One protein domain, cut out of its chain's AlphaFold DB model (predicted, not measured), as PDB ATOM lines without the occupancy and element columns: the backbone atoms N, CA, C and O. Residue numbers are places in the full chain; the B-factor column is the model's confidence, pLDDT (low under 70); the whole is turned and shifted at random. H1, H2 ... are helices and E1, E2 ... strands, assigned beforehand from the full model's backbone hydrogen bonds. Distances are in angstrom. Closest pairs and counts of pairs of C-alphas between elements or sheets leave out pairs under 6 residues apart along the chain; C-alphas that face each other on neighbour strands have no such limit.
ATOM      1  N   VAL A  36     219.717 162.967 298.340       97.00
ATOM      2  CA  VAL A  36     220.006 164.324 297.851       97.00
ATOM      3  C   VAL A  36     221.514 164.592 297.886       97.00
ATOM      4  O   VAL A  36     222.175 164.341 298.889       97.00
ATOM      5  N   TYR A  37     222.078 165.114 296.796       96.56
ATOM      6  CA  TYR A  37     223.518 165.367 296.658       96.56
ATOM      7  C   TYR A  37     223.787 166.818 296.264       96.56
ATOM      8  O   TYR A  37     223.078 167.367 295.420       96.56
ATOM      9  N   LEU A  38     224.850 167.418 296.809       97.12
ATOM     10  CA  LEU A  38     225.226 168.806 296.513       97.12
ATOM     11  C   LEU A  38     226.579 168.898 295.798       97.12
ATOM     12  O   LEU A  38     227.558 168.274 296.198       97.12
ATOM     13  N   THR A  39     226.669 169.717 294.753       96.62
ATOM     14  CA  THR A  39     227.920 169.978 294.024       96.62
ATOM     15  C   THR A  39     227.946 171.393 293.452       96.62
ATOM     16  O   THR A  39     226.910 172.042 293.315       96.62
ATOM     17  N   GLY A  40     229.139 171.873 293.105       94.00
ATOM     18  CA  GLY A  40     229.352 173.191 292.531       94.00
ATOM     19  C   GLY A  40     230.810 173.395 292.125       94.00
ATOM     20  O   GLY A  40     231.719 172.796 292.700       94.00
ATOM     21  N   LEU A  41     231.035 174.246 291.119       92.12
ATOM     22  CA  LEU A  41     232.356 174.556 290.565       92.12
ATOM     23  C   LEU A  41     232.814 175.963 290.965       92.12
ATOM     24  O   LEU A  41     232.053 176.921 290.839       92.12
ATOM     25  N   SER A  42     234.083 176.113 291.357       90.00
ATOM     26  CA  SER A  42     234.716 177.407 291.651       90.00
ATOM     27  C   SER A  42     233.981 178.137 292.783       90.00
ATOM     28  O   SER A  42     233.897 177.606 293.891       90.00
ATOM     29  N   MET A  43     233.373 179.298 292.514       89.81
ATOM     30  CA  MET A  43     232.482 179.975 293.459       89.81
ATOM     31  C   MET A  43     231.343 179.052 293.910       89.81
ATOM     32  O   MET A  43     231.037 179.016 295.093       89.81
ATOM     33  N   GLY A  44     230.780 178.236 293.014       90.31
ATOM     34  CA  GLY A  44     229.801 177.207 293.371       90.31
ATOM     35  C   GLY A  44     230.377 176.109 294.259       90.31
ATOM     36  O   GLY A  44     229.672 175.605 295.120       90.31
ATOM     37  N   GLY A  45     231.662 175.777 294.115       92.44
ATOM     38  CA  GLY A  45     232.332 174.819 294.995       92.44
ATOM     39  C   GLY A  45     232.496 175.364 296.412       92.44
ATOM     40  O   GLY A  45     232.379 174.611 297.372       92.44
ATOM     41  N   HIS A  46     232.722 176.674 296.558       91.19
ATOM     42  CA  HIS A  46     232.637 177.346 297.856       91.19
ATOM     43  C   HIS A  46     231.205 177.318 298.410       91.19
ATOM     44  O   HIS A  46     231.014 176.968 299.570       91.19
ATOM     45  N   GLY A  47     230.197 177.581 297.573       92.75
ATOM     46  CA  GLY A  47     228.786 177.491 297.962       92.75
ATOM     47  C   GLY A  47     228.379 176.100 298.441       92.75
ATOM     48  O   GLY A  47     227.707 175.981 299.457       92.75
ATOM     49  N   THR A  48     228.864 175.044 297.779       94.69
ATOM     50  CA  THR A  48     228.676 173.653 298.218       94.69
ATOM     51  C   THR A  48     229.175 173.437 299.639       94.69
ATOM     52  O   THR A  48     228.474 172.833 300.441       94.69
ATOM     53  N   TRP A  49     230.363 173.948 299.970       92.44
ATOM     54  CA  TRP A  49     230.899 173.844 301.323       92.44
ATOM     55  C   TRP A  49     230.045 174.589 302.344       92.44
ATOM     56  O   TRP A  49     229.664 174.008 303.355       92.44
ATOM     57  N   VAL A  50     229.746 175.865 302.089       92.75
ATOM     58  CA  VAL A  50     229.039 176.710 303.060       92.75
ATOM     59  C   VAL A  50     227.611 176.213 303.284       92.75
ATOM     60  O   VAL A  50     227.177 176.103 304.429       92.75
ATOM     61  N   PHE A  51     226.903 175.839 302.216       94.81
ATOM     62  CA  PHE A  51     225.525 175.372 302.325       94.81
ATOM     63  C   PHE A  51     225.435 174.047 303.086       94.81
ATOM     64  O   PHE A  51     224.625 173.907 303.997       94.81
ATOM     65  N   ALA A  52     226.339 173.113 302.792       94.62
ATOM     66  CA  ALA A  52     226.406 171.844 303.499       94.62
ATOM     67  C   ALA A  52     226.778 172.013 304.983       94.62
ATOM     68  O   ALA A  52     226.258 171.304 305.832       94.62
ATOM     69  N   VAL A  53     227.655 172.966 305.323       93.19
ATOM     70  CA  VAL A  53     228.009 173.272 306.721       93.19
ATOM     71  C   VAL A  53     226.815 173.812 307.510       93.19
ATOM     72  O   VAL A  53     226.696 173.508 308.699       93.19
ATOM     73  N   GLN A  54     225.971 174.638 306.887       92.94
ATOM     74  CA  GLN A  54     224.779 175.194 307.535       92.94
ATOM     75  C   GLN A  54     223.642 174.171 307.642       92.94
ATOM     76  O   GLN A  54     222.881 174.213 308.607       92.94
ATOM     77  N   HIS A  55     223.571 173.232 306.697       94.56
ATOM     78  CA  HIS A  55     222.527 172.213 306.618       94.56
ATOM     79  C   HIS A  55     223.123 170.804 306.415       94.56
ATOM     80  O   HIS A  55     222.952 170.207 305.350       94.56
ATOM     81  N   PRO A  56     223.851 170.261 307.411       93.44
ATOM     82  CA  PRO A  56     224.588 169.001 307.260       93.44
ATOM     83  C   PRO A  56     223.686 167.777 307.066       93.44
ATOM     84  O   PRO A  56     224.122 166.801 306.465       93.44
ATOM     85  N   ASP A  57     222.435 167.844 307.526       93.50
ATOM     86  CA  ASP A  57     221.472 166.738 307.456       93.50
ATOM     87  C   ASP A  57     220.660 166.720 306.145       93.50
ATOM     88  O   ASP A  57     219.882 165.800 305.909       93.50
ATOM     89  N   GLU A  58     220.822 167.722 305.273       95.00
ATOM     90  CA  GLU A  58     220.049 167.830 304.025       95.00
ATOM     91  C   GLU A  58     220.615 166.984 302.877       95.00
ATOM     92  O   GLU A  58     219.934 166.784 301.867       95.00
ATOM     93  N   PHE A  59     221.863 166.521 302.997       96.12
ATOM     94  CA  PHE A  59     222.599 165.893 301.903       96.12
ATOM     95  C   PHE A  59     223.176 164.536 302.299       96.12
ATOM     96  O   PHE A  59     223.840 164.379 303.317       96.12
ATOM     97  N   ALA A  60     223.018 163.564 301.407       95.50
ATOM     98  CA  ALA A  60     223.621 162.246 301.519       95.50
ATOM     99  C   ALA A  60     225.133 162.266 301.239       95.50
ATOM    100  O   ALA A  60     225.871 161.440 301.774       95.50
ATOM    101  N   ALA A  61     225.598 163.170 300.368       95.62
ATOM    102  CA  ALA A  61     227.015 163.446 300.122       95.62
ATOM    103  C   ALA A  61     227.201 164.766 299.358       95.62
ATOM    104  O   ALA A  61     226.293 165.232 298.660       95.62
ATOM    105  N   ILE A  62     228.414 165.326 299.417       95.88
ATOM    106  CA  ILE A  62     228.772 166.533 298.658       95.88
ATOM    107  C   ILE A  62     230.014 166.350 297.781       95.88
ATOM    108  O   ILE A  62     230.947 165.613 298.111       95.88
ATOM    109  N   VAL A  63     230.039 167.072 296.659       95.62
ATOM    110  CA  VAL A  63     231.125 167.053 295.673       95.62
ATOM    111  C   VAL A  63     231.552 168.484 295.318       95.62
ATOM    112  O   VAL A  63     231.171 169.006 294.268       95.62
ATOM    113  N   PRO A  64     232.308 169.181 296.178       93.31
ATOM    114  CA  PRO A  64     232.814 170.515 295.863       93.31
ATOM    115  C   PRO A  64     233.973 170.446 294.853       93.31
ATOM    116  O   PRO A  64     234.963 169.737 295.060       93.31
ATOM    117  N   ILE A  65     233.881 171.222 293.767       92.25
ATOM    118  CA  ILE A  65     234.874 171.252 292.682       92.25
ATOM    119  C   ILE A  65     235.557 172.620 292.634       92.25
ATOM    120  O   ILE A  65     234.915 173.652 292.454       92.25
ATOM    121  N   CYS A  66     236.883 172.639 292.769       89.44
ATOM    122  CA  CYS A  66     237.727 173.835 292.810       89.44
ATOM    123  C   CYS A  66     237.219 174.904 293.801       89.44
ATOM    124  O   CYS A  66     237.400 176.098 293.569       89.44
ATOM    125  N   GLY A  67     236.552 174.467 294.874       86.75
ATOM    126  CA  GLY A  67     235.999 175.313 295.926       86.75
ATOM    127  C   GLY A  67     236.920 175.428 297.137       86.75
ATOM    128  O   GLY A  67     237.917 174.715 297.253       86.75
ATOM    129  N   TRP A  68     236.553 176.307 298.066       86.44
ATOM    130  CA  TRP A  68     237.252 176.499 299.336       86.44
ATOM    131  C   TRP A  68     236.259 176.559 300.497       86.44
ATOM    132  O   TRP A  68     235.084 176.868 300.305       86.44
ATOM    133  N   LEU A  69     236.745 176.293 301.705       84.25
ATOM    134  CA  LEU A  69     236.049 176.552 302.962       84.25
ATOM    135  C   LEU A  69     236.878 177.589 303.731       84.25
ATOM    136  O   LEU A  69     238.108 177.519 303.709       84.25
ATOM    137  N   ILE A  70     236.222 178.580 304.339       80.38
ATOM    138  CA  ILE A  70     236.915 179.704 304.990       80.38
ATOM    139  C   ILE A  70     237.417 179.301 306.381       80.38
ATOM    140  O   ILE A  70     238.597 179.488 306.673       80.38
ATOM    141  N   ASP A  71     236.551 178.720 307.214       82.44
ATOM    142  CA  ASP A  71     236.921 178.203 308.534       82.44
ATOM    143  C   ASP A  71     237.040 176.675 308.499       82.44
ATOM    144  O   ASP A  71     236.087 175.951 308.233       82.44
ATOM    145  N   VAL A  72     238.231 176.161 308.797       78.56
ATOM    146  CA  VAL A  72     238.482 174.714 308.860       78.56
ATOM    147  C   VAL A  72     237.755 174.027 310.018       78.56
ATOM    148  O   VAL A  72     237.554 172.816 309.967       78.56
ATOM    149  N   ASN A  73     237.351 174.759 311.060       82.94
ATOM    150  CA  ASN A  73     236.578 174.189 312.165       82.94
ATOM    151  C   ASN A  73     235.159 173.822 311.735       82.94
ATOM    152  O   ASN A  73     234.602 172.866 312.275       82.94
ATOM    153  N   ASP A  74     234.604 174.526 310.748       84.06
ATOM    154  CA  ASP A  74     233.279 174.231 310.206       84.06
ATOM    155  C   ASP A  74     233.231 172.865 309.515       84.06
ATOM    156  O   ASP A  74     232.193 172.207 309.530       84.06
ATOM    157  N   ALA A  75     234.368 172.370 309.010       83.25
ATOM    158  CA  ALA A  75     234.460 171.034 308.422       83.25
ATOM    159  C   ALA A  75     234.072 169.920 309.412       83.25
ATOM    160  O   ALA A  75     233.641 168.852 308.986       83.25
ATOM    161  N   ARG A  76     234.160 170.163 310.731       86.31
ATOM    162  CA  ARG A  76     233.707 169.202 311.752       86.31
ATOM    163  C   ARG A  76     232.206 168.935 311.690       86.31
ATOM    164  O   ARG A  76     231.791 167.845 312.061       86.31
ATOM    165  N   ARG A  77     231.402 169.896 311.219       88.31
ATOM    166  CA  ARG A  77     229.954 169.697 311.033       88.31
ATOM    167  C   ARG A  77     229.641 168.672 309.944       88.31
ATOM    168  O   ARG A  77     228.532 168.168 309.900       88.31
ATOM    169  N   LEU A  78     230.617 168.358 309.094       89.69
ATOM    170  CA  LEU A  78     230.484 167.425 307.979       89.69
ATOM    171  C   LEU A  78     231.157 166.072 308.252       89.69
ATOM    172  O   LEU A  78     231.348 165.302 307.318       89.69
ATOM    173  N   ALA A  79     231.552 165.786 309.498       87.25
ATOM    174  CA  ALA A  79     232.363 164.611 309.836       87.25
ATOM    175  C   ALA A  79     231.709 163.272 309.443       87.25
ATOM    176  O   ALA A  79     232.407 162.345 309.029       87.25
ATOM    177  N   ASP A  80     230.382 163.187 309.532       88.69
ATOM    178  CA  ASP A  80     229.623 161.982 309.186       88.69
ATOM    179  C   ASP A  80     229.170 161.961 307.714       88.69
ATOM    180  O   ASP A  80     228.718 160.932 307.205       88.69
ATOM    181  N   MET A  81     229.323 163.072 306.991       91.75
ATOM    182  CA  MET A  81     228.882 163.189 305.607       91.75
ATOM    183  C   MET A  81     229.998 162.765 304.642       91.75
ATOM    184  O   MET A  81     231.112 163.284 304.710       91.75
ATOM    185  N   PRO A  82     229.734 161.862 303.684       94.38
ATOM    186  CA  PRO A  82     230.677 161.576 302.611       94.38
ATOM    187  C   PRO A  82     230.991 162.834 301.779       94.38
ATOM    188  O   PRO A  82     230.091 163.477 301.233       94.38
ATOM    189  N   VAL A  83     232.280 163.161 301.629       91.88
ATOM    190  CA  VAL A  83     232.729 164.332 300.851       91.88
ATOM    191  C   VAL A  83     233.792 163.955 299.827       91.88
ATOM    192  O   VAL A  83     234.841 163.412 300.185       91.88
ATOM    193  N   TRP A  84     233.551 164.274 298.551       92.44
ATOM    194  CA  TRP A  84     234.506 164.078 297.453       92.44
ATOM    195  C   TRP A  84     234.962 165.421 296.885       92.44
ATOM    196  O   TRP A  84     234.254 166.075 296.124       92.44
ATOM    197  N   VAL A  85     236.174 165.835 297.233       90.06
ATOM    198  CA  VAL A  85     236.730 167.127 296.828       90.06
ATOM    199  C   VAL A  85     237.551 166.967 295.560       90.06
ATOM    200  O   VAL A  85     238.475 166.158 295.533       90.06
ATOM    201  N   PHE A  86     237.279 167.792 294.552       88.25
ATOM    202  CA  PHE A  86     238.085 167.872 293.334       88.25
ATOM    203  C   PHE A  86     238.791 169.225 293.277       88.25
ATOM    204  O   PHE A  86     238.142 170.261 293.224       88.25
ATOM    205  N   LEU A  87     240.121 169.244 293.263       83.81
ATOM    206  CA  LEU A  87     240.933 170.463 293.171       83.81
ATOM    207  C   LEU A  87     241.812 170.378 291.932       83.81
ATOM    208  O   LEU A  87     242.669 169.505 291.870       83.81
ATOM    209  N   CYS A  88     241.660 171.281 290.965       71.44
ATOM    210  CA  CYS A  88     242.529 171.295 289.790       71.44
ATOM    211  C   CYS A  88     243.545 172.439 289.848       71.44
ATOM    212  O   CYS A  88     243.215 173.605 290.047       71.44
ATOM    213  N   SER A  89     244.803 172.073 289.639       73.19
ATOM    214  CA  SER A  89     245.907 172.964 289.304       73.19
ATOM    215  C   SER A  89     246.264 172.771 287.830       73.19
ATOM    216  O   SER A  89     245.933 171.743 287.238       73.19
ATOM    217  N   ALA A  90     247.009 173.711 287.244       63.38
ATOM    218  CA  ALA A  90     247.442 173.681 285.843       63.38
ATOM    219  C   ALA A  90     248.213 172.406 285.426       63.38
ATOM    220  O   ALA A  90     248.464 172.208 284.242       63.38
ATOM    221  N   ARG A  91     248.623 171.558 286.380       51.69
ATOM    222  CA  ARG A  91     249.372 170.314 286.136       51.69
ATOM    223  C   ARG A  91     248.773 169.056 286.771       51.69
ATOM    224  O   ARG A  91     249.340 167.986 286.600       51.69
ATOM    225  N   SER A  92     247.685 169.156 287.536       56.62
ATOM    226  CA  SER A  92     247.109 167.993 288.228       56.62
ATOM    227  C   SER A  92     245.750 168.305 288.839       56.62
ATOM    228  O   SER A  92     245.590 169.373 289.431       56.62
ATOM    229  N   CYS A  93     244.835 167.337 288.816       57.12
ATOM    230  CA  CYS A  93     243.655 167.348 289.674       57.12
ATOM    231  C   CYS A  93     243.887 166.418 290.876       57.12
ATOM    232  O   CYS A  93     244.303 165.270 290.714       57.12
ATOM    233  N   LEU A  94     243.675 166.938 292.081       64.88
ATOM    234  CA  LEU A  94     243.689 166.190 293.330       64.88
ATOM    235  C   LEU A  94     242.254 165.821 293.692       64.88
ATOM    236  O   LEU A  94     241.369 166.676 293.636       64.88
ATOM    237  N   ILE A  95     242.057 164.558 294.061       65.56
ATOM    238  CA  ILE A  95     240.795 164.051 294.589       65.56
ATOM    239  C   ILE A  95     241.035 163.670 296.045       65.56
ATOM    240  O   ILE A  95     241.888 162.826 296.333       65.56
ATOM    241  N   SER A  96     240.286 164.292 296.950       67.38
ATOM    242  CA  SER A  96     240.279 163.930 298.366       67.38
ATOM    243  C   SER A  96     238.905 163.386 298.719       67.38
ATOM    244  O   SER A  96     237.914 164.108 298.637       67.38
ATOM    245  N   VAL A  97     238.850 162.114 299.102       62.34
ATOM    246  CA  VAL A  97     237.662 161.515 299.713       62.34
ATOM    247  C   VAL A  97     237.852 161.613 301.218       62.34
ATOM    248  O   VAL A  97     238.793 161.019 301.745       62.34
ATOM    249  N   LEU A  98     237.005 162.383 301.896       62.12
ATOM    250  CA  LEU A  98     237.000 162.411 303.356       62.12
ATOM    251  C   LEU A  98     236.138 161.237 303.848       62.12
ATOM    252  O   LEU A  98     234.969 161.153 303.459       62.12
ATOM    253  N   PRO A  99     236.705 160.282 304.611       47.69
ATOM    254  CA  PRO A  99     235.930 159.182 305.165       47.69
ATOM    255  C   PRO A  99     234.994 159.683 306.274       47.69
ATOM    256  O   PRO A  99     235.365 160.551 307.057       47.69
ATOM    257  N   ASN A 100     233.808 159.078 306.354       45.53
ATOM    258  CA  ASN A 100     232.930 159.152 307.521       45.53
ATOM    259  C   ASN A 100     233.614 158.369 308.664       45.53
ATOM    260  O   ASN A 100     233.788 157.148 308.562       45.53
ATOM    261  N   GLU A 101     234.049 159.056 309.725       44.31
ATOM    262  CA  GLU A 101     234.840 158.475 310.831       44.31
ATOM    263  C   GLU A 101     234.054 157.510 311.752       44.31
ATOM    264  O   GLU A 101     234.521 157.146 312.828       44.31
TER     265      GLU A 101
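This is residues 36 to 101 of the 119 residues of the protein "Peptidase_S9 domain-containing protein" of Firmicutes bacterium (UniProt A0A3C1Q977). A small four-stranded sheet has one helix, H1, packed along one face over its E1 and E2 side, while its other face has no named helix on it. The short helix H2 packs on the last turn of H1, touching its residues 52 to 53, and the E3-E4 hairpin forms the other side of the sheet, its turn lying at one end of the longest axis. The printed part has 66 residues, with two named helices and four named strands in the order E1, H1, E2, H2, E3, E4. The sheet is mixed, in the order E1, E2, E3, E4, and the class is mixed, helices and strands. The whole is compact, with a radius of gyration of the C-alphas of 11.1 A and spans of 35 by 24 by 23 A.

E1, residues 37 to 41, begins with C-alpha 37 at (223.518, 165.367, 296.658) and is 14.1 A long. H1, residues 43 to 54, is 16.7 A long and begins with C-alpha 43 at (232.482, 179.975, 293.459). E2 is residues 61 to 65, 13.3 A, and H2 is residues 74 to 78, 7.7 A. E3, residues 83 to 89, is 19.5 A long. E4, residues 92 to 98, is 19.0 A long and ends with C-alpha 98 at (237.000, 162.411, 303.356).

The edge strand E1 is parallel to E2 at 5 degrees, with N 63 and O 38 2.8 A apart, within hydrogen-bond range. E2 is parallel to E3 at 8 degrees, with N 84 and O 62 at 3.0 A. E3 and the edge strand E4 form a hairpin, antiparallel at 164 degrees, with N 87 and O 94 at 2.9 A and N 94 and O 87 at 2.8 A. H1 is on the sheet at a height of 7.8 A, making two layers, a helix on one face of a sheet. It lies over E1, and only just not over E2, on which 2 of its 12 C-alphas fall. It runs along the strands, at 9 degrees to E1 on the local plane. The closest C-alphas of H1 and E2 are those of Gly 45 and Pro 64, 4.4 A apart. H1 and E3 are near each other, with 5 pairs of C-alphas within 10 A. E1, H1, E2 and E2, H2, E3 are strand-helix-strand units, two parallel neighbour strands with a helix between, each with a right-handed crossover. H2 is not on the sheet; H1 touches it with residues 52 to 53 alone, the closest C-alphas being those of Val 53 and Arg 77, 5.9 A apart. H2 and E4 are apart. In H1 every O i to N i+4 pair is within hydrogen-bond range; in H2 0 of 1 is, beside 2 of 2 O i to N i+3 pairs.

The two C-alphas farthest apart are those of Asp 57 and Arg 91, 35.3 A. The printed part has no cut and no long link. The mean pLDDT of the printed part is 84.3, and residues 90 to 101 are under 70.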